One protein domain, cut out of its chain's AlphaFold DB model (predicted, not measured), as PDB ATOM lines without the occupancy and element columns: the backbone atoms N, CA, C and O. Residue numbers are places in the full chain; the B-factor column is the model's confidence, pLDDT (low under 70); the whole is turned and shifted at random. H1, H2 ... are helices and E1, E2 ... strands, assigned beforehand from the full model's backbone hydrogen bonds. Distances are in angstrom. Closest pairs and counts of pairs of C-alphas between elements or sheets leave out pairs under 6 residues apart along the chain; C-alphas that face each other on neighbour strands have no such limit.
ATOM      1  N   VAL A 255      40.341 -17.983 -51.907       82.12
ATOM      2  CA  VAL A 255      39.764 -17.403 -50.690       82.12
ATOM      3  C   VAL A 255      38.388 -16.862 -51.039       82.12
ATOM      4  O   VAL A 255      38.271 -15.897 -51.794       82.12
ATOM      5  N   HIS A 256      37.344 -17.483 -50.507       82.38
ATOM      6  CA  HIS A 256      35.979 -16.986 -50.614       82.38
ATOM      7  C   HIS A 256      35.729 -15.986 -49.487       82.38
ATOM      8  O   HIS A 256      35.894 -16.315 -48.314       82.38
ATOM      9  N   VAL A 257      35.326 -14.769 -49.844       81.31
ATOM     10  CA  VAL A 257      34.818 -13.765 -48.908       81.31
ATOM     11  C   VAL A 257      33.316 -13.650 -49.124       81.31
ATOM     12  O   VAL A 257      32.838 -12.992 -50.058       81.31
ATOM     13  N   GLU A 258      32.556 -14.346 -48.284       76.44
ATOM     14  CA  GLU A 258      31.106 -14.423 -48.398       76.44
ATOM     15  C   GLU A 258      30.435 -13.336 -47.541       76.44
ATOM     16  O   GLU A 258      30.750 -13.141 -46.364       76.44
ATOM     17  N   TYR A 259      29.482 -12.613 -48.143       69.31
ATOM     18  CA  TYR A 259      28.536 -11.787 -47.394       69.31
ATOM     19  C   TYR A 259      27.343 -12.648 -46.990       69.31
ATOM     20  O   TYR A 259      26.437 -12.889 -47.794       69.31
ATOM     21  N   CYS A 260      27.355 -13.132 -45.755       58.94
ATOM     22  CA  CYS A 260      26.291 -13.964 -45.219       58.94
ATOM     23  C   CYS A 260      25.131 -13.111 -44.677       58.94
ATOM     24  O   CYS A 260      25.299 -12.031 -44.098       58.94
ATOM     25  N   THR A 261      23.913 -13.622 -44.867       56.22
ATOM     26  CA  THR A 261      22.680 -12.993 -44.379       56.22
ATOM     27  C   THR A 261      22.066 -13.809 -43.253       56.22
ATOM     28  O   THR A 261      21.260 -14.707 -43.500       56.22
ATOM     29  N   ALA A 262      22.432 -13.487 -42.014       54.47
ATOM     30  CA  ALA A 262      21.746 -14.013 -40.840       54.47
ATOM     31  C   ALA A 262      20.345 -13.389 -40.713       54.47
ATOM     32  O   ALA A 262      20.160 -12.193 -40.940       54.47
ATOM     33  N   ALA A 263      19.345 -14.192 -40.335       50.94
ATOM     34  CA  ALA A 263      17.936 -13.794 -40.421       50.94
ATOM     35  C   ALA A 263      17.535 -12.610 -39.513       50.94
ATOM     36  O   ALA A 263      16.533 -11.953 -39.795       50.94
ATOM     37  N   ARG A 264      18.308 -12.331 -38.454       49.22
ATOM     38  CA  ARG A 264      18.279 -11.111 -37.626       49.22
ATOM     39  C   ARG A 264      19.643 -10.948 -36.937       49.22
ATOM     40  O   ARG A 264      19.970 -11.795 -36.111       49.22
ATOM     41  N   PRO A 265      20.428  -9.897 -37.223       52.50
ATOM     42  CA  PRO A 265      21.597  -9.564 -36.416       52.50
ATOM     43  C   PRO A 265      21.168  -8.930 -35.084       52.50
ATOM     44  O   PRO A 265      20.197  -8.169 -35.028       52.50
ATOM     45  N   SER A 266      21.926  -9.197 -34.023       55.62
ATOM     46  CA  SER A 266      21.993  -8.327 -32.844       55.62
ATOM     47  C   SER A 266      22.532  -6.938 -33.235       55.62
ATOM     48  O   SER A 266      23.095  -6.759 -34.318       55.62
ATOM     49  N   PHE A 267      22.403  -5.937 -32.357       58.06
ATOM     50  CA  PHE A 267      22.965  -4.600 -32.618       58.06
ATOM     51  C   PHE A 267      24.486  -4.642 -32.893       58.06
ATOM     52  O   PHE A 267      24.951  -3.911 -33.767       58.06
ATOM     53  N   SER A 268      25.236  -5.538 -32.232       56.31
ATOM     54  CA  SER A 268      26.675  -5.769 -32.463       56.31
ATOM     55  C   SER A 268      26.984  -6.331 -33.857       56.31
ATOM     56  O   SER A 268      27.913  -5.877 -34.521       56.31
ATOM     57  N   LEU A 269      26.151  -7.246 -34.360       56.38
ATOM     58  CA  LEU A 269      26.302  -7.845 -35.690       56.38
ATOM     59  C   LEU A 269      25.826  -6.939 -36.838       56.38
ATOM     60  O   LEU A 269      26.000  -7.286 -38.011       56.38
ATOM     61  N   SER A 270      25.246  -5.772 -36.542       60.28
ATOM     62  CA  SER A 270      24.839  -4.810 -37.568       60.28
ATOM     63  C   SER A 270      26.034  -4.332 -38.414       60.28
ATOM     64  O   SER A 270      27.204  -4.437 -38.036       60.28
ATOM     65  N   GLY A 271      25.767  -3.901 -39.644       63.28
ATOM     66  CA  GLY A 271      26.821  -3.565 -40.595       63.28
ATOM     67  C   GLY A 271      26.261  -2.977 -41.878       63.28
ATOM     68  O   GLY A 271      25.240  -3.444 -42.379       63.28
ATOM     69  N   SER A 272      26.916  -1.943 -42.406       72.00
ATOM     70  CA  SER A 272      26.517  -1.335 -43.678       72.00
ATOM     71  C   SER A 272      27.182  -2.046 -44.861       72.00
ATOM     72  O   SER A 272      28.308  -2.526 -44.734       72.00
ATOM     73  N   SER A 273      26.525  -2.049 -46.029       72.88
ATOM     74  CA  SER A 273      27.115  -2.556 -47.285       72.88
ATOM     75  C   SER A 273      28.461  -1.885 -47.580       72.88
ATOM     76  O   SER A 273      29.446  -2.561 -47.842       72.88
ATOM     77  N   LYS A 274      28.553  -0.565 -47.360       79.38
ATOM     78  CA  LYS A 274      29.794   0.215 -47.511       79.38
ATOM     79  C   LYS A 274      30.926  -0.268 -46.597       79.38
ATOM     80  O   LYS A 274      32.092  -0.193 -46.968       79.38
ATOM     81  N   THR A 275      30.594  -0.740 -45.392       82.06
ATOM     82  CA  THR A 275      31.570  -1.315 -44.452       82.06
ATOM     83  C   THR A 275      32.074  -2.663 -44.965       82.06
ATOM     84  O   THR A 275      33.277  -2.901 -44.930       82.06
ATOM     85  N   PHE A 276      31.177  -3.510 -45.489       80.75
ATOM     86  CA  PHE A 276      31.555  -4.764 -46.144       80.75
ATOM     87  C   PHE A 276      32.445  -4.512 -47.367       80.75
ATOM     88  O   PHE A 276      33.546  -5.041 -47.412       80.75
ATOM     89  N   GLU A 277      32.008  -3.668 -48.305       81.19
ATOM     90  CA  GLU A 277      32.734  -3.332 -49.539       81.19
ATOM     91  C   GLU A 277      34.150  -2.823 -49.231       81.19
ATOM     92  O   GLU A 277      35.125  -3.328 -49.785       81.19
ATOM     93  N   LYS A 278      34.289  -1.890 -48.274       86.75
ATOM     94  CA  LYS A 278      35.596  -1.374 -47.842       86.75
ATOM     95  C   LYS A 278      36.509  -2.487 -47.312       86.75
ATOM     96  O   LYS A 278      37.656  -2.579 -47.739       86.75
ATOM     97  N   ILE A 279      36.015  -3.313 -46.388       86.94
ATOM     98  CA  ILE A 279      36.820  -4.365 -45.747       86.94
ATOM     99  C   ILE A 279      37.131  -5.495 -46.738       86.94
ATOM    100  O   ILE A 279      38.237  -6.024 -46.720       86.94
ATOM    101  N   PHE A 280      36.208  -5.826 -47.644       87.12
ATOM    102  CA  PHE A 280      36.431  -6.802 -48.711       87.12
ATOM    103  C   PHE A 280      37.558  -6.355 -49.641       87.12
ATOM    104  O   PHE A 280      38.477  -7.137 -49.870       87.12
ATOM    105  N   CYS A 281      37.534  -5.106 -50.119       87.44
ATOM    106  CA  CYS A 281      38.616  -4.570 -50.945       87.44
ATOM    107  C   CYS A 281      39.957  -4.604 -50.201       87.44
ATOM    108  O   CYS A 281      40.923  -5.121 -50.748       87.44
ATOM    109  N   GLN A 282      40.002  -4.176 -48.933       91.12
ATOM    110  CA  GLN A 282      41.228  -4.212 -48.122       91.12
ATOM    111  C   GLN A 282      41.768  -5.638 -47.910       91.12
ATOM    112  O   GLN A 282      42.959  -5.879 -48.083       91.12
ATOM    113  N   VAL A 283      40.904  -6.603 -47.573       89.12
ATOM    114  CA  VAL A 283      41.284  -8.021 -47.429       89.12
ATOM    115  C   VAL A 283      41.762  -8.595 -48.764       89.12
ATOM    116  O   VAL A 283      42.771  -9.294 -48.802       89.12
ATOM    117  N   LYS A 284      41.076  -8.281 -49.867       87.94
ATOM    118  CA  LYS A 284      41.444  -8.726 -51.216       87.94
ATOM    119  C   LYS A 284      42.796  -8.173 -51.657       87.94
ATOM    120  O   LYS A 284      43.621  -8.942 -52.139       87.94
ATOM    121  N   GLU A 285      43.016  -6.871 -51.491       87.94
ATOM    122  CA  GLU A 285      44.269  -6.194 -51.834       87.94
ATOM    123  C   GLU A 285      45.436  -6.797 -51.047       87.94
ATOM    124  O   GLU A 285      46.381  -7.287 -51.659       87.94
ATOM    125  N   LEU A 286      45.328  -6.885 -49.716       88.50
ATOM    126  CA  LEU A 286      46.403  -7.423 -48.875       88.50
ATOM    127  C   LEU A 286      46.688  -8.913 -49.135       88.50
ATOM    128  O   LEU A 286      47.847  -9.324 -49.117       88.50
ATOM    129  N   LEU A 287      45.661  -9.738 -49.380       85.88
ATOM    130  CA  LEU A 287      45.856 -11.161 -49.693       85.88
ATOM    131  C   LEU A 287      46.495 -11.368 -51.074       85.88
ATOM    132  O   LEU A 287      47.394 -12.203 -51.194       85.88
ATOM    133  N   GLU A 288      46.072 -10.624 -52.103       82.12
ATOM    134  CA  GLU A 288      46.680 -10.721 -53.439       82.12
ATOM    135  C   GLU A 288      48.081 -10.085 -53.507       82.12
ATOM    136  O   GLU A 288      48.914 -10.561 -54.279       82.12
ATOM    137  N   GLU A 289      48.366  -9.059 -52.696       82.56
ATOM    138  CA  GLU A 289      49.703  -8.467 -52.554       82.56
ATOM    139  C   GLU A 289      50.669  -9.433 -51.851       82.56
ATOM    140  O   GLU A 289      51.776  -9.670 -52.339       82.56
ATOM    141  N   ARG A 290      50.249 -10.036 -50.727       78.25
ATOM    142  CA  ARG A 290      51.104 -10.951 -49.956       78.25
ATOM    143  C   ARG A 290      51.257 -12.339 -50.564       78.25
ATOM    144  O   ARG A 290      52.255 -13.000 -50.283       78.25
ATOM    145  N   SER A 291      50.302 -12.810 -51.367       73.69
ATOM    146  CA  SER A 291      50.377 -14.140 -51.973       73.69
ATOM    147  C   SER A 291      49.872 -14.169 -53.412       73.69
ATOM    148  O   SER A 291      48.673 -14.204 -53.691       73.69
ATOM    149  N   ARG A 292      50.820 -14.289 -54.350       65.25
ATOM    150  CA  ARG A 292      50.539 -14.494 -55.783       65.25
ATOM    151  C   ARG A 292      49.744 -15.781 -56.063       65.25
ATOM    152  O   ARG A 292      49.065 -15.856 -57.081       65.25
ATOM    153  N   LEU A 293      49.800 -16.754 -55.146       64.75
ATOM    154  CA  LEU A 293      49.155 -18.069 -55.239       64.75
ATOM    155  C   LEU A 293      47.660 -18.064 -54.866       64.75
ATOM    156  O   LEU A 293      47.021 -19.116 -54.925       64.75
ATOM    157  N   VAL A 294      47.101 -16.918 -54.459       73.69
ATOM    158  CA  VAL A 294      45.718 -16.802 -53.972       73.69
ATOM    159  C   VAL A 294      44.820 -16.095 -54.979       73.69
ATOM    160  O   VAL A 294      45.160 -15.036 -55.506       73.69
ATOM    161  N   ARG A 295      43.613 -16.632 -55.189       78.62
ATOM    162  CA  ARG A 295      42.498 -15.928 -55.832       78.62
ATOM    163  C   ARG A 295      41.436 -15.571 -54.804       78.62
ATOM    164  O   ARG A 295      40.808 -16.466 -54.248       78.62
ATOM    165  N   VAL A 296      41.198 -14.280 -54.585       80.00
ATOM    166  CA  VAL A 296      40.141 -13.825 -53.673       80.00
ATOM    167  C   VAL A 296      38.844 -13.604 -54.451       80.00
ATOM    168  O   VAL A 296      38.773 -12.748 -55.335       80.00
ATOM    169  N   TYR A 297      37.812 -14.374 -54.115       79.00
ATOM    170  CA  TYR A 297      36.469 -14.284 -54.684       79.00
ATOM    171  C   TYR A 297      35.522 -13.616 -53.688       79.00
ATOM    172  O   TYR A 297      35.383 -14.083 -52.562       79.00
ATOM    173  N   GLY A 298      34.834 -12.557 -54.112       73.06
ATOM    174  CA  GLY A 298      33.702 -11.995 -53.375       73.06
ATOM    175  C   GLY A 298      32.375 -12.570 -53.871       73.06
ATOM    176  O   GLY A 298      32.279 -13.038 -55.005       73.06
ATOM    177  N   ASN A 299      31.316 -12.456 -53.070       64.88
ATOM    178  CA  ASN A 299      29.958 -12.894 -53.444       64.88
ATOM    179  C   ASN A 299      29.302 -12.042 -54.571       64.88
ATOM    180  O   ASN A 299      28.119 -12.199 -54.870       64.88
ATOM    181  N   GLU A 300      30.051 -11.125 -55.199       52.28
ATOM    182  CA  GLU A 300      29.575 -10.164 -56.208       52.28
ATOM    183  C   GLU A 300      29.208 -10.799 -57.563       52.28
ATOM    184  O   GLU A 300      28.421 -10.224 -58.316       52.28
ATOM    185  N   GLU A 301      29.736 -11.988 -57.883       49.09
ATOM    186  CA  GLU A 301      29.477 -12.658 -59.169       49.09
ATOM    187  C   GLU A 301      28.050 -13.227 -59.281       49.09
ATOM    188  O   GLU A 301      27.514 -13.347 -60.383       49.09
ATOM    189  N   LYS A 302      27.360 -13.495 -58.161       50.06
ATOM    190  CA  LYS A 302      25.940 -13.894 -58.167       50.06
ATOM    191  C   LYS A 302      25.025 -12.664 -58.181       50.06
ATOM    192  O   LYS A 302      24.222 -12.453 -57.274       50.06
ATOM    193  N   ARG A 303      25.111 -11.874 -59.259       47.12
ATOM    194  CA  ARG A 303      24.300 -10.654 -59.489       47.12
ATOM    195  C   ARG A 303      22.781 -10.877 -59.474       47.12
ATOM    196  O   ARG A 303      22.020  -9.913 -59.397       47.12
ATOM    197  N   GLU A 304      22.315 -12.122 -59.534       49.12
ATOM    198  CA  GLU A 304      20.905 -12.445 -59.710       49.12
ATOM    199  C   GLU A 304      20.169 -12.855 -58.417       49.12
ATOM    200  O   GLU A 304      20.279 -13.973 -57.919       49.12
ATOM    201  N   ARG A 305      19.279 -11.937 -57.995       48.09
ATOM    202  CA  ARG A 305      17.942 -12.145 -57.378       48.09
ATOM    203  C   ARG A 305      17.693 -11.817 -55.904       48.09
ATOM    204  O   ARG A 305      16.518 -11.651 -55.580       48.09
ATOM    205  N   ARG A 306      18.675 -11.627 -55.011       49.59
ATOM    206  CA  ARG A 306      18.378 -11.136 -53.637       49.59
ATOM    207  C   ARG A 306      19.399 -10.124 -53.120       49.59
ATOM    208  O   ARG A 306      20.499 -10.497 -52.737       49.59
ATOM    209  N   LYS A 307      18.994  -8.847 -53.031       47.78
ATOM    210  CA  LYS A 307      19.740  -7.819 -52.284       47.78
ATOM    211  C   LYS A 307      19.816  -8.240 -50.803       47.78
ATOM    212  O   LYS A 307      18.757  -8.387 -50.184       47.78
ATOM    213  N   PRO A 308      21.014  -8.455 -50.239       48.25
ATOM    214  CA  PRO A 308      21.166  -9.069 -48.923       48.25
ATOM    215  C   PRO A 308      20.803  -8.102 -47.780       48.25
ATOM    216  O   PRO A 308      21.244  -6.954 -47.749       48.25
ATOM    217  N   ARG A 309      19.987  -8.564 -46.822       48.75
ATOM    218  CA  ARG A 309      19.433  -7.754 -45.716       48.75
ATOM    219  C   ARG A 309      20.254  -7.877 -44.417       48.75
ATOM    220  O   ARG A 309      19.700  -8.286 -43.403       48.75
ATOM    221  N   ILE A 310      21.523  -7.436 -44.442       52.72
ATOM    222  CA  ILE A 310      22.503  -7.506 -43.320       52.72
ATOM    223  C   ILE A 310      23.008  -8.964 -43.112       52.72
ATOM    224  O   ILE A 310      22.229  -9.894 -43.278       52.72
ATOM    225  N   GLY A 311      24.276  -9.274 -42.798       56.44
ATOM    226  CA  GLY A 311      25.441  -8.400 -42.598       56.44
ATOM    227  C   GLY A 311      26.664  -9.057 -41.943       56.44
ATOM    228  O   GLY A 311      27.364  -8.378 -41.180       56.44
ATOM    229  N   SER A 312      26.926 -10.344 -42.203       63.25
ATOM    230  CA  SER A 312      28.147 -11.032 -41.759       63.25
ATOM    231  C   SER A 312      29.184 -11.171 -42.876       63.25
ATOM    232  O   SER A 312      28.850 -11.325 -44.046       63.25
ATOM    233  N   PHE A 313      30.453 -11.073 -42.487       79.12
ATOM    234  CA  PHE A 313      31.636 -11.229 -43.328       79.12
ATOM    235  C   PHE A 313      32.298 -12.547 -42.926       79.12
ATOM    236  O   PHE A 313      32.710 -12.683 -41.771       79.12
ATOM    237  N   GLU A 314      32.367 -13.509 -43.838       85.56
ATOM    238  CA  GLU A 314      33.050 -14.785 -43.612       85.56
ATOM    239  C   GLU A 314      34.179 -14.948 -44.625       85.56
ATOM    240  O   GLU A 314      34.033 -14.567 -45.786       85.56
ATOM    241  N   VAL A 315      35.314 -15.484 -44.177       86.50
ATOM    242  CA  VAL A 315      36.482 -15.752 -45.022       86.50
ATOM    243  C   VAL A 315      36.806 -17.231 -44.940       86.50
ATOM    244  O   VAL A 315      37.140 -17.737 -43.868       86.50
ATOM    245  N   GLU A 316      36.751 -17.911 -46.075       88.00
ATOM    246  CA  GLU A 316      37.041 -19.336 -46.199       88.00
ATOM    247  C   GLU A 316      38.158 -19.566 -47.212       88.00
ATOM    248  O   GLU A 316      38.123 -19.041 -48.321       88.00
ATOM    249  N   LEU A 317      39.140 -20.381 -46.844       86.88
ATOM    250  CA  LEU A 317      40.207 -20.849 -47.719       86.88
ATOM    251  C   LEU A 317      39.831 -22.219 -48.299       86.88
ATOM    252  O   LEU A 317      39.456 -23.127 -47.559       86.88
ATOM    253  N   SER A 318      39.933 -22.367 -49.615       79.88
ATOM    254  CA  SER A 318      39.667 -23.583 -50.388       79.88
ATOM    255  C   SER A 318      40.748 -23.777 -51.474       79.88
ATOM    256  O   SER A 318      41.704 -23.000 -51.550       79.88
ATOM    257  N   GLY A 319      40.628 -24.827 -52.296       67.62
ATOM    258  CA  GLY A 319      41.641 -25.195 -53.300       67.62
ATOM    259  C   GLY A 319      42.624 -26.275 -52.830       67.62
ATOM    260  O   GLY A 319      43.829 -26.163 -53.027       67.62
ATOM    261  N   PHE A 320      42.119 -27.310 -52.156       62.81
ATOM    262  CA  PHE A 320      42.920 -28.415 -51.625       62.81
ATOM    263  C   PHE A 320      43.007 -29.573 -52.634       62.81
ATOM    264  O   PHE A 320      41.967 -30.159 -52.952       62.81
ATOM    265  N   PRO A 321      44.208 -29.976 -53.084       51.06
ATOM    266  CA  PRO A 321      44.397 -31.249 -53.763       51.06
ATOM    267  C   PRO A 321      44.468 -32.394 -52.741       51.06
ATOM    268  O   PRO A 321      45.188 -32.311 -51.750       51.06
ATOM    269  N   GLY A 322      43.747 -33.488 -53.003       44.84
ATOM    270  CA  GLY A 322      43.927 -34.778 -52.318       44.84
ATOM    271  C   GLY A 322      42.856 -35.166 -51.294       44.84
ATOM    272  O   GLY A 322      42.389 -36.300 -51.340       44.84
ATOM    273  N   GLU A 323      42.411 -34.261 -50.417       39.97
ATOM    274  CA  GLU A 323      41.487 -34.612 -49.320       39.97
ATOM    275  C   GLU A 323      40.216 -33.747 -49.287       39.97
ATOM    276  O   GLU A 323      40.215 -32.601 -48.843       39.97
ATOM    277  N   GLY A 324      39.097 -34.328 -49.734       45.78
ATOM    278  CA  GLY A 324      37.733 -33.937 -49.342       45.78
ATOM    279  C   GLY A 324      37.234 -32.527 -49.694       45.78
ATOM    280  O   GLY A 324      36.103 -32.205 -49.342       45.78
ATOM    281  N   GLY A 325      38.029 -31.676 -50.353       53.03
ATOM    282  CA  GLY A 325      37.639 -30.305 -50.714       53.03
ATOM    283  C   GLY A 325      37.281 -29.419 -49.511       53.03
ATOM    284  O   GLY A 325      36.496 -28.480 -49.655       53.03
ATOM    285  N   GLY A 326      37.808 -29.736 -48.322       60.78
ATOM    286  CA  GLY A 326      37.431 -29.082 -47.071       60.78
ATOM    287  C   GLY A 326      37.738 -27.586 -47.090       60.78
ATOM    288  O   GLY A 326      38.879 -27.188 -47.292       60.78
ATOM    289  N   ARG A 327      36.730 -26.741 -46.857       76.38
ATOM    290  CA  ARG A 327      36.945 -25.298 -46.699       76.38
ATOM    291  C   ARG A 327      37.442 -25.006 -45.284       76.38
ATOM    292  O   ARG A 327      36.801 -25.400 -44.312       76.38
ATOM    293  N   LYS A 328      38.556 -24.285 -45.150       84.81
ATOM    294  CA  LYS A 328      39.077 -23.824 -43.858       84.81
ATOM    295  C   LYS A 328      38.598 -22.404 -43.587       84.81
ATOM    296  O   LYS A 328      39.074 -21.458 -44.214       84.81
ATOM    297  N   LYS A 329      37.680 -22.250 -42.634       87.88
ATOM    298  CA  LYS A 329      37.240 -20.938 -42.150       87.88
ATOM    299  C   LYS A 329      38.423 -20.214 -41.497       87.88
ATOM    300  O   LYS A 329      39.061 -20.752 -40.596       87.88
ATOM    301  N   LEU A 330      38.754 -19.029 -42.001       90.81
ATOM    302  CA  LEU A 330      39.814 -18.161 -41.476       90.81
ATOM    303  C   LEU A 330      39.250 -17.111 -40.514       90.81
ATOM    304  O   LEU A 330      39.913 -16.722 -39.551       90.81
ATOM    305  N   PHE A 331      38.036 -16.644 -40.802       92.00
ATOM    306  CA  PHE A 331      37.346 -15.614 -40.040       92.00
ATOM    307  C   PHE A 331      35.830 -15.756 -40.204       92.00
ATOM    308  O   PHE A 331      35.350 -16.011 -41.314       92.00
ATOM    309  N   SER A 332      35.074 -15.510 -39.133       87.56
ATOM    310  CA  SER A 332      33.626 -15.310 -39.212       87.56
ATOM    311  C   SER A 332      33.176 -14.182 -38.300       87.56
ATOM    312  O   SER A 332      33.277 -14.273 -37.080       87.56
ATOM    313  N   LYS A 333      32.532 -13.165 -38.882       85.19
ATOM    314  CA  LYS A 333      31.840 -12.128 -38.105       85.19
ATOM    315  C   LYS A 333      30.702 -12.695 -37.239       85.19
ATOM    316  O   LYS A 333      30.303 -12.040 -36.285       85.19
ATOM    317  N   LEU A 334      30.139 -13.862 -37.572       81.06
ATOM    318  CA  LEU A 334      29.092 -14.483 -36.748       81.06
ATOM    319  C   LEU A 334      29.661 -15.146 -35.493       81.06
ATOM    320  O   LEU A 334      29.003 -15.117 -34.462       81.06
ATOM    321  N   GLU A 335      30.858 -15.724 -35.582       85.00
ATOM    322  CA  GLU A 335      31.525 -16.402 -34.460       85.00
ATOM    323  C   GLU A 335      32.330 -15.422 -33.595       85.00
ATOM    324  O   GLU A 335      32.403 -15.585 -32.382       85.00
ATOM    325  N   GLU A 336      32.910 -14.388 -34.209       86.56
ATOM    326  CA  GLU A 336      33.766 -13.398 -33.537       86.56
ATOM    327  C   GLU A 336      33.001 -12.121 -33.135       86.56
ATOM    328  O   GLU A 336      33.557 -11.229 -32.507       86.56
ATOM    329  N   GLU A 337      31.724 -12.011 -33.510       84.00
ATOM    330  CA  GLU A 337      30.801 -10.885 -33.264       84.00
ATOM    331  C   GLU A 337      31.243  -9.485 -33.752       84.00
ATOM    332  O   GLU A 337      30.456  -8.536 -33.703       84.00
ATOM    333  N   HIS A 338      32.453  -9.339 -34.301       85.44
ATOM    334  CA  HIS A 338      33.000  -8.087 -34.825       85.44
ATOM    335  C   HIS A 338      33.322  -8.151 -36.328       85.44
ATOM    336  O   HIS A 338      33.336  -9.204 -36.961       85.44
ATOM    337  N   PHE A 339      33.569  -6.994 -36.945       84.75
ATOM    338  CA  PHE A 339      34.158  -6.949 -38.288       84.75
ATOM    339  C   PHE A 339      35.641  -7.357 -38.234       84.75
ATOM    340  O   PHE A 339      36.301  -7.041 -37.243       84.75
ATOM    341  N   PRO A 340      36.187  -8.021 -39.267       88.19
ATOM    342  CA  PRO A 340      37.597  -8.381 -39.267       88.19
ATOM    343  C   PRO A 340      38.483  -7.146 -39.377       88.19
ATOM    344  O   PRO A 340      38.196  -6.240 -40.163       88.19
ATOM    345  N   ASP A 341      39.608  -7.175 -38.671       92.12
ATOM    346  CA  ASP A 341      40.794  -6.439 -39.095       92.12
ATOM    347  C   ASP A 341      41.388  -7.153 -40.328       92.12
ATOM    348  O   ASP A 341      41.715  -8.345 -40.239       92.12
TER     349      ASP A 341
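AT A GLANCE: This is residues 255 to 341 of the 1005 residues of an uncharacterized protein of Guillardia theta (strain CCMP2712) (UniProt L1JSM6). A small twisted sheet of four strands forms a wall, and one long helix, H1, covers one of its faces, running along the strands; the short helix H2 follows the edge strand E4 and only grazes the sheet. Residues 301 to 306, in the long link from E2 to E3, stick out from this body. The printed part has 87 residues, with E1, H1, E2, E3, E4 and H2 in that order along it; the sheet runs E2, E1, E3, E4 and is mixed. The class is mixed, helices and strands, and the whole is compact, with a radius of gyration of the C-alphas of 13.5 A and spans of 40 by 29 by 28 A.

IN THESE COORDINATES: Find C-alpha 255 at (39.764, -17.403, -50.690); there E1 begins, residues 255 to 260, 14.9 A long. From C-alpha 273 at (27.115, -2.556, -47.285), H1 runs through residues 273 to 290, 25.6 A from first to last C-alpha. Then come E2, residues 294 to 298, 13.0 A, and E3, residues 312 to 318, 19.1 A. E4, residues 328 to 332, measures 11.1 A, and H2, residues 333 to 336, measures 5.1 A and ends at C-alpha 336 at (33.766, -13.398, -33.537).

HOW THE PARTS SIT: Start at E1, an inner strand: E2 is its parallel neighbour, with N 255 and O 295 at 2.8 A. E3 is its antiparallel neighbour, with N 258 and O 314 at 2.9 A. E3 and E4 form an antiparallel hairpin, with N 317 and O 328 at 2.8 A. The sheet is twisted, with C-alphas up to 4.4 A off its best plane. H1 is on the sheet at a height over the sheet of 9.2 A, over E2 and E1, and its line and that of E1 stand at 8 degrees on the local plane. Look at Lys 284 and Val 296 for the closest C-alphas of H1 and E2, 5.8 A apart. These are two layers, a helix on one face of a sheet; E1, H1 and E2 make a strand-helix-strand unit, two parallel neighbour strands with a helix between, with a right-handed crossover. H2 only grazes the sheet with residues 333 to 335; its closest C-alphas to E3 are those of Lys 333 and Phe 313, 5.3 A apart. H1 and H2 are apart. In H1 every O i to N i+4 pair is within hydrogen-bond range; H2 is too short for such a pair, and its one O i to N i+3 pair is not within range.

THE WHOLE: The C-alphas farthest apart are those of Phe 267 and Gly 322, at 41.7 A. The printed part has no cut. The links from E1 to H1 and from E2 to E3 are long. The mean pLDDT of the printed part is 71.2; look for values under 70 at residues 259 to 271, 292 to 293, 299 to 312 and 319 to 326.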